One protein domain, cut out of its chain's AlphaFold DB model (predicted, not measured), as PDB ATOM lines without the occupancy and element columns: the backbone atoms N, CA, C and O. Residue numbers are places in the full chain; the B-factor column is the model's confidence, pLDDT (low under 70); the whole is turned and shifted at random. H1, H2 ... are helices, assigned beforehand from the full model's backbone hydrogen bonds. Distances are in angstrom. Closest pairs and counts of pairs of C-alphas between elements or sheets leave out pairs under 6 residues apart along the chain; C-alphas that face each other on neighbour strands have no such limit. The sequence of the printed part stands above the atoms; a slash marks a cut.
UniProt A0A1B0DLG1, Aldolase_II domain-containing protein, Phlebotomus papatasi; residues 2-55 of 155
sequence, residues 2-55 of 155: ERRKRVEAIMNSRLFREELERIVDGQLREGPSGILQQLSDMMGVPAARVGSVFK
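This is residues 2 to 55 of the 155 residues of the protein "Aldolase_II domain-containing protein" of Phlebotomus papatasi (UniProt A0A1B0DLG1). An open, stretched chain of four helices: H1 and the greater part of H2 form a long free arm with a corner between the two helices, and at the far end of H2 the helices H3 and H4 make a small head, crosswise to each other. Residues 2 to 25 stick out from the rest, touching nothing distant along the chain, and H2 is the long bar between H1 and the head. The printed part has 54 residues with four named helices, in the order H1, H2, H3, H4, and no named strand; the class is all helix. The whole is extended, with a radius of gyration of the C-alphas of 16.4 A, and its C-alphas span 45 by 25 by 18 A.

H1 runs from Glu 2, whose C-alpha is at (88.438, 143.647, 73.472), to Met 11, 14.5 A from first to last C-alpha. H2, the longest helix with 17 residues, covers residues 14 to 30 and measures 24.2 A; C-alpha 14 is at (82.889, 127.903, 85.423) and C-alpha 30 at (90.077, 130.094, 108.407). H3 covers residues 33 to 43 and measures 14.9 A. H4 covers residues 47 to 53 and measures 9.8 A, ending with C-alpha 53 at (100.571, 146.330, 115.440).

H1 and H2 are close but not clearly touching; their closest C-alphas are those of Ile 10 and Phe 16, 6.8 A apart. Their lines stand at a steep tilt of 57 degrees, and they run the same way. H2 and H3 are also close but not clearly touching, with the C-alphas of Gln 27 and Gly 34 the closest at 6.9 A. These two helices are about perpendicular, at 90 degrees. H3 and H4 touch, the closest C-alphas being those of Ser 40 and Ala 47, 5.0 A apart, and their lines are about perpendicular at 80 degrees. H1 is apart from H3 and from H4, and H2 is apart from H4. In H1, H2 and H3 every O i to N i+4 pair is within hydrogen-bond range; in H4 2 of 3 are.

The two C-alphas farthest apart are those of Glu 2 and Arg 49, at 45.8 A. Without residues 2 to 25, which stand free, the body has 30 residues and spans 23 by 18 by 10 A, with a radius of gyration of 9.1 A. The printed part has no cut, and the links H1 to H2, H2 to H3 and H3 to H4 are tight. The mean pLDDT of the printed part is 70.0; residues 2 to 3, 26 to 37, 39 and 43 to 55 are under 70, and H4 has a mean of 59.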
ATOM      1  N   GLU A   2      87.951 144.986  73.067       67.00
ATOM      2  CA  GLU A   2      88.438 143.647  73.472       67.00
ATOM      3  C   GLU A   2      88.634 143.407  74.976       67.00
ATOM      4  O   GLU A   2      88.456 142.291  75.456       67.00
ATOM      5  N   ARG A   3      88.988 144.440  75.751       63.69
ATOM      6  CA  ARG A   3      89.158 144.303  77.209       63.69
ATOM      7  C   ARG A   3      87.857 143.884  77.902       63.69
ATOM      8  O   ARG A   3      87.911 143.109  78.845       63.69
ATOM      9  N   ARG A   4      86.702 144.344  77.402       72.81
ATOM     10  CA  ARG A   4      85.384 143.967  77.938       72.81
ATOM     11  C   ARG A   4      85.062 142.499  77.647       72.81
ATOM     12  O   ARG A   4      84.679 141.792  78.565       72.81
ATOM     13  N   LYS A   5      85.360 142.023  76.432       77.06
ATOM     14  CA  LYS A   5      85.177 140.615  76.036       77.06
ATOM     15  C   LYS A   5      86.020 139.643  76.870       77.06
ATOM     16  O   LYS A   5      85.545 138.579  77.241       77.06
ATOM     17  N   ARG A   6      87.262 140.017  77.206       74.50
ATOM     18  CA  ARG A   6      88.134 139.195  78.069       74.50
ATOM     19  C   ARG A   6      87.617 139.093  79.502       74.50
ATOM     20  O   ARG A   6      87.635 138.013  80.073       74.50
ATOM     21  N   VAL A   7      87.140 140.203  80.065       71.69
ATOM     22  CA  VAL A   7      86.544 140.209  81.410       71.69
ATOM     23  C   VAL A   7      85.268 139.370  81.436       71.69
ATOM     24  O   VAL A   7      85.080 138.565  82.338       71.69
ATOM     25  N   GLU A   8      84.430 139.500  80.413       79.19
ATOM     26  CA  GLU A   8      83.196 138.728  80.276       79.19
ATOM     27  C   GLU A   8      83.460 137.218  80.169       79.19
ATOM     28  O   GLU A   8      82.813 136.428  80.853       79.19
ATOM     29  N   ALA A   9      84.475 136.809  79.400       79.38
ATOM     30  CA  ALA A   9      84.895 135.410  79.312       79.38
ATOM     31  C   ALA A   9      85.385 134.846  80.659       79.38
ATOM     32  O   ALA A   9      85.083 133.702  80.990       79.38
ATOM     33  N   ILE A  10      86.100 135.647  81.457       81.00
ATOM     34  CA  ILE A  10      86.566 135.247  82.794       81.00
ATOM     35  C   ILE A  10      85.384 135.117  83.762       81.00
ATOM     36  O   ILE A  10      85.269 134.112  84.455       81.00
ATOM     37  N   MET A  11      84.458 136.080  83.767       77.75
ATOM     38  CA  MET A  11      83.290 136.063  84.660       77.75
ATOM     39  C   MET A  11      82.285 134.954  84.323       77.75
ATOM     40  O   MET A  11      81.542 134.512  85.202       77.75
ATOM     41  N   ASN A  12      82.256 134.494  83.069       86.75
ATOM     42  CA  ASN A  12      81.441 133.362  82.621       86.75
ATOM     43  C   ASN A  12      82.172 132.011  82.709       86.75
ATOM     44  O   ASN A  12      81.560 130.973  82.463       86.75
ATOM     45  N   SER A  13      83.457 131.999  83.076       92.56
ATOM     46  CA  SER A  13      84.217 130.764  83.254       92.56
ATOM     47  C   SER A  13      83.760 130.028  84.512       92.56
ATOM     48  O   SER A  13      83.870 130.536  85.628       92.56
ATOM     49  N   ARG A  14      83.286 128.793  84.327       88.56
ATOM     50  CA  ARG A  14      82.889 127.903  85.423       88.56
ATOM     51  C   ARG A  14      84.061 127.582  86.355       88.56
ATOM     52  O   ARG A  14      83.909 127.695  87.561       88.56
ATOM     53  N   LEU A  15      85.233 127.284  85.789       86.81
ATOM     54  CA  LEU A  15      86.452 126.991  86.555       86.81
ATOM     55  C   LEU A  15      86.865 128.166  87.445       86.81
ATOM     56  O   LEU A  15      87.288 127.975  88.576       86.81
ATOM     57  N   PHE A  16      86.724 129.392  86.937       85.81
ATOM     58  CA  PHE A  16      87.060 130.591  87.699       85.81
ATOM     59  C   PHE A  16      86.096 130.812  88.869       85.81
ATOM     60  O   PHE A  16      86.532 131.172  89.958       85.81
ATOM     61  N   ARG A  17      84.794 130.572  88.660       82.75
ATOM     62  CA  ARG A  17      83.789 130.650  89.730       82.75
ATOM     63  C   ARG A  17      84.026 129.596  90.807       82.75
ATOM     64  O   ARG A  17      84.040 129.953  91.976       82.75
ATOM     65  N   GLU A  18      84.284 128.349  90.417       87.62
ATOM     66  CA  GLU A  18      84.566 127.252  91.355       87.62
ATOM     67  C   GLU A  18      85.841 127.519  92.182       87.62
ATOM     68  O   GLU A  18      85.868 127.265  93.385       87.62
ATOM     69  N   GLU A  19      86.886 128.093  91.574       82.25
ATOM     70  CA  GLU A  19      88.108 128.477  92.294       82.25
ATOM     71  C   GLU A  19      87.873 129.666  93.242       82.25
ATOM     72  O   GLU A  19      88.363 129.666  94.371       82.25
ATOM     73  N   LEU A  20      87.085 130.665  92.827       77.12
ATOM     74  CA  LEU A  20      86.693 131.778  93.697       77.12
ATOM     75  C   LEU A  20      85.861 131.308  94.892       77.12
ATOM     76  O   LEU A  20      86.117 131.751  96.007       77.12
ATOM     77  N   GLU A  21      84.897 130.415  94.672       81.38
ATOM     78  CA  GLU A  21      84.093 129.811  95.738       81.38
ATOM     79  C   GLU A  21      84.987 129.052  96.719       81.38
ATOM     80  O   GLU A  21      84.898 129.279  97.922       81.38
ATOM     81  N   ARG A  22      85.949 128.262  96.222       80.00
ATOM     82  CA  ARG A  22      86.936 127.572  97.068       80.00
ATOM     83  C   ARG A  22      87.779 128.542  97.903       80.00
ATOM     84  O   ARG A  22      88.048 128.263  99.071       80.00
ATOM     85  N   ILE A  23      88.200 129.671  97.329       74.31
ATOM     86  CA  ILE A  23      88.965 130.704  98.045       74.31
ATOM     87  C   ILE A  23      88.096 131.371  99.116       74.31
ATOM     88  O   ILE A  23      88.545 131.532 100.248       74.31
ATOM     89  N   VAL A  24      86.859 131.744  98.779       74.88
ATOM     90  CA  VAL A  24      85.911 132.370  99.713       74.88
ATOM     91  C   VAL A  24      85.567 131.418 100.859       74.88
ATOM     92  O   VAL A  24      85.590 131.836 102.016       74.88
ATOM     93  N   ASP A  25      85.343 130.138 100.570       72.81
ATOM     94  CA  ASP A  25      85.103 129.100 101.576       72.81
ATOM     95  C   ASP A  25      86.328 128.865 102.466       72.81
ATOM     96  O   ASP A  25      86.190 128.686 103.680       72.81
ATOM     97  N   GLY A  26      87.537 128.917 101.895       67.81
ATOM     98  CA  GLY A  26      88.788 128.905 102.654       67.81
ATOM     99  C   GLY A  26      88.878 130.082 103.628       67.81
ATOM    100  O   GLY A  26      89.154 129.889 104.808       67.81
ATOM    101  N   GLN A  27      88.542 131.291 103.171       59.38
ATOM    102  CA  GLN A  27      88.524 132.503 104.003       59.38
ATOM    103  C   GLN A  27      87.430 132.465 105.087       59.38
ATOM    104  O   GLN A  27      87.655 132.921 106.207       59.38
ATOM    105  N   LEU A  28      86.256 131.897 104.786       63.72
ATOM    106  CA  LEU A  28      85.157 131.714 105.744       63.72
ATOM    107  C   LEU A  28      85.500 130.693 106.835       63.72
ATOM    108  O   LEU A  28      85.096 130.875 107.983       63.72
ATOM    109  N   ARG A  29      86.242 129.632 106.494       63.66
ATOM    110  CA  ARG A  29      86.674 128.597 107.448       63.66
ATOM    111  C   ARG A  29      87.863 129.022 108.299       63.66
ATOM    112  O   ARG A  29      87.877 128.729 109.490       63.66
ATOM    113  N   GLU A  30      88.851 129.687 107.707       58.94
ATOM    114  CA  GLU A  30      90.077 130.094 108.407       58.94
ATOM    115  C   GLU A  30      89.934 131.428 109.146       58.94
ATOM    116  O   GLU A  30      90.780 131.773 109.976       58.94
ATOM    117  N   GLY A  31      88.851 132.170 108.891       56.34
ATOM    118  CA  GLY A  31      88.606 133.484 109.470       56.34
ATOM    119  C   GLY A  31      89.661 134.527 109.062       56.34
ATOM    120  O   GLY A  31      90.626 134.229 108.355       56.34
ATOM    121  N   PRO A  32      89.543 135.777 109.546       55.25
ATOM    122  CA  PRO A  32      90.514 136.851 109.272       55.25
ATOM    123  C   PRO A  32      91.955 136.522 109.720       55.25
ATOM    124  O   PRO A  32      92.902 137.220 109.356       55.25
ATOM    125  N   SER A  33      92.135 135.443 110.484       58.25
ATOM    126  CA  SER A  33      93.409 134.838 110.872       58.25
ATOM    127  C   SER A  33      94.284 134.420 109.690       58.25
ATOM    128  O   SER A  33      95.501 134.543 109.803       58.25
ATOM    129  N   GLY A  34      93.707 133.982 108.564       64.19
ATOM    130  CA  GLY A  34      94.487 133.557 107.392       64.19
ATOM    131  C   GLY A  34      95.318 134.699 106.797       64.19
ATOM    132  O   GLY A  34      96.513 134.553 106.550       64.19
ATOM    133  N   ILE A  35      94.721 135.887 106.677       65.81
ATOM    134  CA  ILE A  35      95.410 137.101 106.207       65.81
ATOM    135  C   ILE A  35      96.488 137.534 107.207       65.81
ATOM    136  O   ILE A  35      97.594 137.901 106.815       65.81
ATOM    137  N   LEU A  36      96.188 137.474 108.507       62.50
ATOM    138  CA  LEU A  36      97.151 137.825 109.554       62.50
ATOM    139  C   LEU A  36      98.349 136.871 109.576       62.50
ATOM    140  O   LEU A  36      99.469 137.316 109.821       62.50
ATOM    141  N   GLN A  37      98.125 135.588 109.287       68.19
ATOM    142  CA  GLN A  37      99.184 134.593 109.157       68.19
ATOM    143  C   GLN A  37     100.042 134.862 107.917       68.19
ATOM    144  O   GLN A  37     101.263 134.905 108.014       68.19
ATOM    145  N   GLN A  38      99.417 135.166 106.781       71.06
ATOM    146  CA  GLN A  38     100.127 135.508 105.547       71.06
ATOM    147  C   GLN A  38     100.985 136.779 105.696       71.06
ATOM    148  O   GLN A  38     102.117 136.839 105.214       71.06
ATOM    149  N   LEU A  39     100.470 137.792 106.401       63.53
ATOM    150  CA  LEU A  39     101.212 139.009 106.744       63.53
ATOM    151  C   LEU A  39     102.336 138.731 107.750       63.53
ATOM    152  O   LEU A  39     103.423 139.288 107.614       63.53
ATOM    153  N   SER A  40     102.092 137.859 108.731       70.00
ATOM    154  CA  SER A  40     103.103 137.368 109.677       70.00
ATOM    155  C   SER A  40     104.271 136.710 108.946       70.00
ATOM    156  O   SER A  40     105.425 137.040 109.219       70.00
ATOM    157  N   ASP A  41     103.983 135.844 107.976       75.94
ATOM    158  CA  ASP A  41     104.994 135.117 107.204       75.94
ATOM    159  C   ASP A  41     105.799 136.054 106.292       75.94
ATOM    160  O   ASP A  41     107.009 135.894 106.137       75.94
ATOM    161  N   MET A  42     105.152 137.080 105.731       70.69
ATOM    162  CA  MET A  42     105.813 138.070 104.878       70.69
ATOM    163  C   MET A  42     106.654 139.084 105.679       70.69
ATOM    164  O   MET A  42     107.671 139.563 105.180       70.69
ATOM    165  N   MET A  43     106.248 139.416 106.910       68.31
ATOM    166  CA  MET A  43     106.934 140.396 107.769       68.31
ATOM    167  C   MET A  43     107.858 139.766 108.826       68.31
ATOM    168  O   MET A  43     108.570 140.493 109.516       68.31
ATOM    169  N   GLY A  44     107.860 138.439 108.976       69.81
ATOM    170  CA  GLY A  44     108.662 137.725 109.975       69.81
ATOM    171  C   GLY A  44     108.245 137.991 111.428       69.81
ATOM    172  O   GLY A  44     109.067 137.861 112.334       69.81
ATOM    173  N   VAL A  45     106.991 138.394 111.672       68.69
ATOM    174  CA  VAL A  45     106.492 138.780 113.007       68.69
ATOM    175  C   VAL A  45     105.284 137.920 113.373       68.69
ATOM    176  O   VAL A  45     104.371 137.848 112.562       68.69
ATOM    177  N   PRO A  46     105.200 137.332 114.584       67.50
ATOM    178  CA  PRO A  46     104.107 136.423 114.942       67.50
ATOM    179  C   PRO A  46     102.709 137.015 114.705       67.50
ATOM    180  O   PRO A  46     102.455 138.152 115.108       67.50
ATOM    181  N   ALA A  47     101.770 136.235 114.157       62.03
ATOM    182  CA  ALA A  47     100.397 136.669 113.847       62.03
ATOM    183  C   ALA A  47      99.655 137.316 115.040       62.03
ATOM    184  O   ALA A  47      98.909 138.282 114.881       62.03
ATOM    185  N   ALA A  48      99.930 136.861 116.268       64.06
ATOM    186  CA  ALA A  48      99.401 137.472 117.491       64.06
ATOM    187  C   ALA A  48      99.901 138.915 117.725       64.06
ATOM    188  O   ALA A  48      99.199 139.732 118.321       64.06
ATOM    189  N   ARG A  49     101.107 139.248 117.242       59.69
ATOM    190  CA  ARG A  49     101.663 140.609 117.255       59.69
ATOM    191  C   ARG A  49     101.180 141.438 116.072       59.69
ATOM    192  O   ARG A  49     100.979 142.629 116.262       59.69
ATOM    193  N   VAL A  50     100.912 140.829 114.914       59.03
ATOM    194  CA  VAL A  50     100.287 141.501 113.756       59.03
ATOM    195  C   VAL A  50      98.976 142.166 114.193       59.03
ATOM    196  O   VAL A  50      98.830 143.379 114.068       59.03
ATOM    197  N   GLY A  51      98.082 141.431 114.860       53.78
ATOM    198  CA  GLY A  51      96.833 142.000 115.388       53.78
ATOM    199  C   GLY A  51      97.020 143.147 116.394       53.78
ATOM    200  O   GLY A  51      96.133 143.981 116.531       53.78
ATOM    201  N   SER A  52      98.164 143.229 117.086       57.81
ATOM    202  CA  SER A  52      98.484 144.327 118.012       57.81
ATOM    203  C   SER A  52      99.177 145.516 117.338       57.81
ATOM    204  O   SER A  52      98.998 146.641 117.794       57.81
ATOM    205  N   VAL A  53      99.942 145.285 116.269       55.16
ATOM    206  CA  VAL A  53     100.571 146.330 115.440       55.16
ATOM    207  C   VAL A  53      99.522 147.044 114.585       55.16
ATOM    208  O   VAL A  53      99.595 148.252 114.406       55.16
ATOM    209  N   PHE A  54      98.502 146.318 114.124       53.31
ATOM    210  CA  PHE A  54      97.394 146.862 113.333       53.31
ATOM    211  C   PHE A  54      96.144 147.188 114.172       53.31
ATOM    212  O   PHE A  54      95.098 147.515 113.619       53.31
ATOM    213  N   LYS A  55      96.234 147.126 115.511       48.28
ATOM    214  CA  LYS A  55      95.124 147.439 116.437       48.28
ATOM    215  C   LYS A  55      94.736 148.916 116.451       48.28
ATOM    216  O   LYS A  55      93.683 149.267 116.977       48.28
TER     217      LYS A  55